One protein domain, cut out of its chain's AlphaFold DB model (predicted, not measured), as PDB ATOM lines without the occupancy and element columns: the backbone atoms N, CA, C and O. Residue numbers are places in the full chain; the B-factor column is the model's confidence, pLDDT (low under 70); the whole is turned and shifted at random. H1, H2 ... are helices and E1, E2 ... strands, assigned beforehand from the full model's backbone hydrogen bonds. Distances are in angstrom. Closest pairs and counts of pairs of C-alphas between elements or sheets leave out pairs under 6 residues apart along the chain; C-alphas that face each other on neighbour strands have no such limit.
ATOM      1  N   PRO A  41     -36.315  22.629 -84.977       96.62
ATOM      2  CA  PRO A  41     -36.603  22.667 -86.415       96.62
ATOM      3  C   PRO A  41     -35.584  23.434 -87.270       96.62
ATOM      4  O   PRO A  41     -35.259  23.008 -88.372       96.62
ATOM      5  N   ASP A  42     -35.027  24.527 -86.752       97.75
ATOM      6  CA  ASP A  42     -34.003  25.338 -87.422       97.75
ATOM      7  C   ASP A  42     -32.698  24.570 -87.681       97.75
ATOM      8  O   ASP A  42     -31.963  24.897 -88.610       97.75
ATOM      9  N   GLN A  43     -32.436  23.505 -86.920       97.62
ATOM     10  CA  GLN A  43     -31.278  22.634 -87.119       97.62
ATOM     11  C   GLN A  43     -31.444  21.661 -88.298       97.62
ATOM     12  O   GLN A  43     -30.467  21.018 -88.678       97.62
ATOM     13  N   LEU A  44     -32.648  21.530 -88.872       96.75
ATOM     14  CA  LEU A  44     -32.893  20.693 -90.056       96.75
ATOM     15  C   LEU A  44     -32.628  21.420 -91.373       96.75
ATOM     16  O   LEU A  44     -32.533  20.751 -92.399       96.75
ATOM     17  N   LEU A  45     -32.524  22.752 -91.363       98.38
ATOM     18  CA  LEU A  45     -32.373  23.538 -92.585       98.38
ATOM     19  C   LEU A  45     -31.127  23.116 -93.376       98.38
ATOM     20  O   LEU A  45     -30.042  22.954 -92.816       98.38
ATOM     21  N   GLY A  46     -31.291  22.969 -94.690       98.00
ATOM     22  CA  GLY A  46     -30.239  22.559 -95.614       98.00
ATOM     23  C   GLY A  46     -30.530  21.265 -96.373       98.00
ATOM     24  O   GLY A  46     -31.641  20.729 -96.374       98.00
ATOM     25  N   GLU A  47     -29.492  20.783 -97.053       98.12
ATOM     26  CA  GLU A  47     -29.522  19.584 -97.889       98.12
ATOM     27  C   GLU A  47     -29.016  18.372 -97.114       98.12
ATOM     28  O   GLU A  47     -27.917  18.392 -96.557       98.12
ATOM     29  N   TRP A  48     -29.781  17.286 -97.154       97.94
ATOM     30  CA  TRP A  48     -29.431  16.041 -96.482       97.94
ATOM     31  C   TRP A  48     -29.316  14.901 -97.483       97.94
ATOM     32  O   TRP A  48     -30.153  14.747 -98.378       97.94
ATOM     33  N   ASN A  49     -28.281  14.079 -97.311       96.81
ATOM     34  CA  ASN A  49     -28.170  12.805 -98.009       96.81
ATOM     35  C   ASN A  49     -29.049  11.764 -97.315       96.81
ATOM     36  O   ASN A  49     -29.031  11.637 -96.091       96.81
ATOM     37  N   GLY A  50     -29.844  11.059 -98.114       95.19
ATOM     38  CA  GLY A  50     -30.745  10.014 -97.651       95.19
ATOM     39  C   GLY A  50     -30.044   8.674 -97.459       95.19
ATOM     40  O   GLY A  50     -29.052   8.373 -98.117       95.19
ATOM     41  N   GLY A  51     -30.611   7.864 -96.575       94.62
ATOM     42  CA  GLY A  51     -30.271   6.464 -96.369       94.62
ATOM     43  C   GLY A  51     -31.378   5.782 -95.568       94.62
ATOM     44  O   GLY A  51     -32.225   6.452 -94.971       94.62
ATOM     45  N   TYR A  52     -31.389   4.455 -95.572       94.81
ATOM     46  CA  TYR A  52     -32.299   3.645 -94.770       94.81
ATOM     47  C   TYR A  52     -31.548   2.443 -94.210       94.81
ATOM     48  O   TYR A  52     -30.564   1.975 -94.776       94.81
ATOM     49  N   PHE A  53     -32.042   1.937 -93.090       95.88
ATOM     50  CA  PHE A  53     -31.615   0.651 -92.576       95.88
ATOM     51  C   PHE A  53     -32.355  -0.463 -93.312       95.88
ATOM     52  O   PHE A  53     -33.584  -0.421 -93.415       95.88
ATOM     53  N   ASP A  54     -31.632  -1.480 -93.787       95.12
ATOM     54  CA  ASP A  54     -32.269  -2.701 -94.276       95.12
ATOM     55  C   ASP A  54     -32.883  -3.454 -93.089       95.12
ATOM     56  O   ASP A  54     -32.204  -4.124 -92.315       95.12
ATOM     57  N   THR A  55     -34.194  -3.327 -92.939       95.06
ATOM     58  CA  THR A  55     -34.989  -4.080 -91.966       95.06
ATOM     59  C   THR A  55     -35.782  -5.214 -92.618       95.06
ATOM     60  O   THR A  55     -36.519  -5.933 -91.944       95.06
ATOM     61  N   GLY A  56     -35.655  -5.395 -93.937       93.69
ATOM     62  CA  GLY A  56     -36.558  -6.207 -94.754       93.69
ATOM     63  C   GLY A  56     -37.901  -5.541 -95.084       93.69
ATOM     64  O   GLY A  56     -38.765  -6.199 -95.660       93.69
ATOM     65  N   HIS A  57     -38.105  -4.267 -94.732       94.06
ATOM     66  CA  HIS A  57     -39.324  -3.532 -95.076       94.06
ATOM     67  C   HIS A  57     -39.337  -3.125 -96.568       94.06
ATOM     68  O   HIS A  57     -38.342  -2.583 -97.053       94.06
ATOM     69  N   PRO A  58     -40.458  -3.285 -97.304       93.88
ATOM     70  CA  PRO A  58     -40.515  -3.073 -98.760       93.88
ATOM     71  C   PRO A  58     -40.249  -1.630 -99.217       93.88
ATOM     72  O   PRO A  58     -39.914  -1.401-100.376       93.88
ATOM     73  N   VAL A  59     -40.379  -0.648 -98.319       92.75
ATOM     74  CA  VAL A  59     -40.104   0.766 -98.636       92.75
ATOM     75  C   VAL A  59     -38.664   0.996 -99.101       92.75
ATOM     76  O   VAL A  59     -38.432   1.882 -99.913       92.75
ATOM     77  N   ALA A  60     -37.707   0.187 -98.630       92.88
ATOM     78  CA  ALA A  60     -36.312   0.275 -99.053       92.88
ATOM     79  C   ALA A  60     -36.192   0.116-100.577       92.88
ATOM     80  O   ALA A  60     -35.646   0.986-101.249       92.88
ATOM     81  N   THR A  61     -36.823  -0.923-101.130       93.81
ATOM     82  CA  THR A  61     -36.863  -1.175-102.576       93.81
ATOM     83  C   THR A  61     -37.533  -0.031-103.336       93.81
ATOM     84  O   THR A  61     -37.026   0.404-104.363       93.81
ATOM     85  N   GLN A  62     -38.627   0.525-102.811       95.31
ATOM     86  CA  GLN A  62     -39.307   1.659-103.451       95.31
ATOM     87  C   GLN A  62     -38.420   2.912-103.515       95.31
ATOM     88  O   GLN A  62     -38.439   3.632-104.513       95.31
ATOM     89  N   LEU A  63     -37.633   3.182-102.467       95.62
ATOM     90  CA  LEU A  63     -36.703   4.316-102.430       95.62
ATOM     91  C   LEU A  63     -35.533   4.131-103.408       95.62
ATOM     92  O   LEU A  63     -35.118   5.101-104.044       95.62
ATOM     93  N   GLU A  64     -35.039   2.902-103.569       94.88
ATOM     94  CA  GLU A  64     -34.036   2.555-104.586       94.88
ATOM     95  C   GLU A  64     -34.575   2.757-106.008       94.88
ATOM     96  O   GLU A  64     -33.913   3.384-106.836       94.88
ATOM     97  N   GLU A  65     -35.791   2.276-106.289       96.06
ATOM     98  CA  GLU A  65     -36.429   2.351-107.612       96.06
ATOM     99  C   GLU A  65     -36.597   3.793-108.102       96.06
ATOM    100  O   GLU A  65     -36.368   4.085-109.278       96.06
ATOM    101  N   ILE A  66     -36.953   4.711-107.201       96.31
ATOM    102  CA  ILE A  66     -37.076   6.136-107.533       96.31
ATOM    103  C   ILE A  66     -35.739   6.878-107.482       96.31
ATOM    104  O   ILE A  66     -35.718   8.086-107.703       96.31
ATOM    105  N   LYS A  67     -34.630   6.187-107.181       96.94
ATOM    106  CA  LYS A  67     -33.306   6.777-106.955       96.94
ATOM    107  C   LYS A  67     -33.334   7.905-105.926       96.94
ATOM    108  O   LYS A  67     -32.790   8.987-106.158       96.94
ATOM    109  N   TRP A  68     -34.004   7.680-104.801       98.19
ATOM    110  CA  TRP A  68     -34.052   8.653-103.716       98.19
ATOM    111  C   TRP A  68     -32.651   8.897-103.143       98.19
ATOM    112  O   TRP A  68     -31.929   7.963-102.806       98.19
ATOM    113  N   VAL A  69     -32.273  10.168-103.011       97.50
ATOM    114  CA  VAL A  69     -30.952  10.600-102.525       97.50
ATOM    115  C   VAL A  69     -31.025  11.575-101.354       97.50
ATOM    116  O   VAL A  69     -29.985  12.032-100.869       97.50
ATOM    117  N   GLY A  70     -32.225  11.904-100.871       97.81
ATOM    118  CA  GLY A  70     -32.397  12.643 -99.626       97.81
ATOM    119  C   GLY A  70     -33.506  13.683 -99.637       97.81
ATOM    120  O   GLY A  70     -34.578  13.465-100.203       97.81
ATOM    121  N   LYS A  71     -33.280  14.782 -98.918       98.50
ATOM    122  CA  LYS A  71     -34.287  15.811 -98.624       98.50
ATOM    123  C   LYS A  71     -33.639  17.192 -98.635       98.50
ATOM    124  O   LYS A  71     -32.453  17.297 -98.318       98.50
ATOM    125  N   SER A  72     -34.427  18.217 -98.939       98.44
ATOM    126  CA  SER A  72     -34.029  19.619 -98.794       98.44
ATOM    127  C   SER A  72     -35.011  20.339 -97.878       98.44
ATOM    128  O   SER A  72     -36.208  20.358 -98.152       98.44
ATOM    129  N   PHE A  73     -34.520  20.926 -96.791       98.31
ATOM    130  CA  PHE A  73     -35.300  21.805 -95.918       98.31
ATOM    131  C   PHE A  73     -34.905  23.248 -96.232       98.31
ATOM    132  O   PHE A  73     -33.906  23.753 -95.713       98.31
ATOM    133  N   LYS A  74     -35.660  23.899 -97.122       97.88
ATOM    134  CA  LYS A  74     -35.361  25.257 -97.602       97.88
ATOM    135  C   LYS A  74     -35.703  26.300 -96.545       97.88
ATOM    136  O   LYS A  74     -34.931  27.227 -96.313       97.88
ATOM    137  N   THR A  75     -36.860  26.135 -95.906       98.19
ATOM    138  CA  THR A  75     -37.334  26.944 -94.776       98.19
ATOM    139  C   THR A  75     -38.082  26.054 -93.776       98.19
ATOM    140  O   THR A  75     -38.182  24.844 -93.979       98.19
ATOM    141  N   LEU A  76     -38.605  26.628 -92.686       97.25
ATOM    142  CA  LEU A  76     -39.408  25.870 -91.719       97.25
ATOM    143  C   LEU A  76     -40.758  25.415 -92.309       97.25
ATOM    144  O   LEU A  76     -41.354  24.464 -91.809       97.25
ATOM    145  N   GLU A  77     -41.213  26.066 -93.381       97.75
ATOM    146  CA  GLU A  77     -42.503  25.835 -94.032       97.75
ATOM    147  C   GLU A  77     -42.380  25.342 -95.488       97.75
ATOM    148  O   GLU A  77     -43.395  25.049 -96.117       97.75
ATOM    149  N   ASP A  78     -41.159  25.234 -96.024       98.12
ATOM    150  CA  ASP A  78     -40.874  24.793 -97.396       98.12
ATOM    151  C   ASP A  78     -39.798  23.704 -97.398       98.12
ATOM    152  O   ASP A  78     -38.642  23.932 -97.017       98.12
ATOM    153  N   VAL A  79     -40.200  22.505 -97.815       98.00
ATOM    154  CA  VAL A  79     -39.389  21.290 -97.784       98.00
ATOM    155  C   VAL A  79     -39.632  20.509 -99.065       98.00
ATOM    156  O   VAL A  79     -40.778  20.253 -99.427       98.00
ATOM    157  N   ASP A  80     -38.550  20.037 -99.676       98.12
ATOM    158  CA  ASP A  80     -38.588  19.002-100.702       98.12
ATOM    159  C   ASP A  80     -38.350  17.642-100.017       98.12
ATOM    160  O   ASP A  80     -37.210  17.290 -99.672       98.12
ATOM    161  N   PRO A  81     -39.408  16.853 -99.749       96.25
ATOM    162  CA  PRO A  81     -39.308  15.656 -98.915       96.25
ATOM    163  C   PRO A  81     -38.683  14.463 -99.642       96.25
ATOM    164  O   PRO A  81     -38.317  13.478 -98.992       96.25
ATOM    165  N   VAL A  82     -38.601  14.511-100.969       97.31
ATOM    166  CA  VAL A  82     -38.100  13.433-101.817       97.31
ATOM    167  C   VAL A  82     -37.241  14.066-102.901       97.31
ATOM    168  O   VAL A  82     -37.751  14.543-103.904       97.31
ATOM    169  N   ILE A  83     -35.928  14.058-102.695       98.25
ATOM    170  CA  ILE A  83     -34.963  14.399-103.737       98.25
ATOM    171  C   ILE A  83     -34.516  13.106-104.407       98.25
ATOM    172  O   ILE A  83     -34.086  12.177-103.720       98.25
ATOM    173  N   VAL A  84     -34.586  13.053-105.732       98.19
ATOM    174  CA  VAL A  84     -34.143  11.919-106.551       98.19
ATOM    175  C   VAL A  84     -32.936  12.287-107.410       98.19
ATOM    176  O   VAL A  84     -32.716  13.457-107.733       98.19
ATOM    177  N   GLU A  85     -32.145  11.287-107.792       97.75
ATOM    178  CA  GLU A  85     -31.097  11.438-108.801       97.75
ATOM    179  C   GLU A  85     -31.661  11.203-110.205       97.75
ATOM    180  O   GLU A  85     -32.181  10.130-110.520       97.75
ATOM    181  N   ARG A  86     -31.528  12.212-111.068       97.31
ATOM    182  CA  ARG A  86     -31.836  12.120-112.496       97.31
ATOM    183  C   ARG A  86     -30.709  12.760-113.297       97.31
ATOM    184  O   ARG A  86     -30.399  13.933-113.100       97.31
ATOM    185  N   ASP A  87     -30.098  11.987-114.189       96.50
ATOM    186  CA  ASP A  87     -28.978  12.417-115.038       96.50
ATOM    187  C   ASP A  87     -27.811  13.029-114.237       96.50
ATOM    188  O   ASP A  87     -27.221  14.041-114.626       96.50
ATOM    189  N   GLY A  88     -27.505  12.447-113.071       94.38
ATOM    190  CA  GLY A  88     -26.459  12.929-112.167       94.38
ATOM    191  C   GLY A  88     -26.814  14.214-111.411       94.38
ATOM    192  O   GLY A  88     -25.937  14.826-110.803       94.38
ATOM    193  N   LYS A  89     -28.081  14.646-111.443       95.94
ATOM    194  CA  LYS A  89     -28.568  15.844-110.750       95.94
ATOM    195  C   LYS A  89     -29.589  15.481-109.680       95.94
ATOM    196  O   LYS A  89     -30.399  14.579-109.864       95.94
ATOM    197  N   ARG A  90     -29.564  16.231-108.577       96.31
ATOM    198  CA  ARG A  90     -30.599  16.211-107.537       96.31
ATOM    199  C   ARG A  90     -31.830  16.960-108.049       96.31
ATOM    200  O   ARG A  90     -31.706  18.110-108.467       96.31
ATOM    201  N   VAL A  91     -32.985  16.303-108.043       96.94
ATOM    202  CA  VAL A  91     -34.266  16.829-108.536       96.94
ATOM    203  C   VAL A  91     -35.341  16.565-107.484       96.94
ATOM    204  O   VAL A  91     -35.401  15.455-106.961       96.94
ATOM    205  N   SER A  92     -36.152  17.578-107.168       93.44
ATOM    206  CA  SER A  92     -37.356  17.424-106.339       93.44
ATOM    207  C   SER A  92     -38.571  17.012-107.162       93.44
ATOM    208  O   SER A  92     -38.608  17.324-108.374       93.44
TER     209      SER A  92
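What this domain is: This is residues 41 to 92 of the 92 residues of the protein "GXWXG domain-containing protein" of Penicillium nordicum (UniProt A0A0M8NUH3). Look first for one small sheet of four strands, strongly twisted and curled like part of a barrel but far from closed, with the short helices H1 and H2 toward two opposite ends of it. E3 bends partway along, and its last part folds away with E4 from E1 and E2, while residues 53 to 59 stick out at the H2 end. The printed part has 52 residues, with two named helices and four named strands in the order H1, E1, H2, E2, E3, E4; the sheet's order is E1, E2, E3, E4, all antiparallel, and the class is mixed, helices and strands. The whole is only just loose, close to compact, with a radius of gyration of the C-alphas of 12.1 A, and its outline is flat, 32 by 27 by 14 A.

How they stand to each other: Begin with the inner strands E2, residues 68 to 73, and E3, residues 79 to 86, a hairpin at 146 degrees; look there for N 80 and O 72, 2.8 A apart. E3 bends by 57 degrees at residue 82, and its pairing is staggered: residues 79 to 84 pair with E2, residues 84 to 86 with E4. E4, residues 89 to 91, is an edge strand and forms a hairpin with E3 at 141 degrees; N 84 and O 91 are within hydrogen-bond range at 2.8 A. E2, E3 and E4 make a meander, each strand the antiparallel neighbour of the one before. The other edge strand is E1, residues 46 to 49, antiparallel to E2 at 163 degrees, with N 48 and O 71 at 2.9 A. E1 and E4 are apart. H1, residues 41 to 44, only grazes the sheet; its closest C-alpha to E2 is that of Leu 44, 6.4 A from that of Phe 73. H2, residues 59 to 65, only grazes the sheet with its residues 60 to 65, and H1 and H2 are apart. In H2 every O i to N i+4 pair is within hydrogen-bond range; H1 is too short for such a pair.

Where its parts are: Find C-alpha 41 at (-36.603, 22.667, -86.415), where H1 begins; it spans 5.6 A. E1 then spans 10.3 A and H2 9.8 A, starting from C-alpha 59 at (-40.104, 0.766, -98.636). E2 spans 15.3 A, E3 18.9 A and E4 6.2 A, to C-alpha 91 at (-34.266, 16.829, -108.536).

The domain as a whole: The two C-alphas farthest apart are those of Gly 56 and Thr 75, 33.2 A. The printed part has no cut and ends at Ser 92, the chain's last residue. The link from E1 to H2, with 9 residues, is short; the other links are tight. The mean pLDDT of the printed part is 96.5, and no printed residue is under 70.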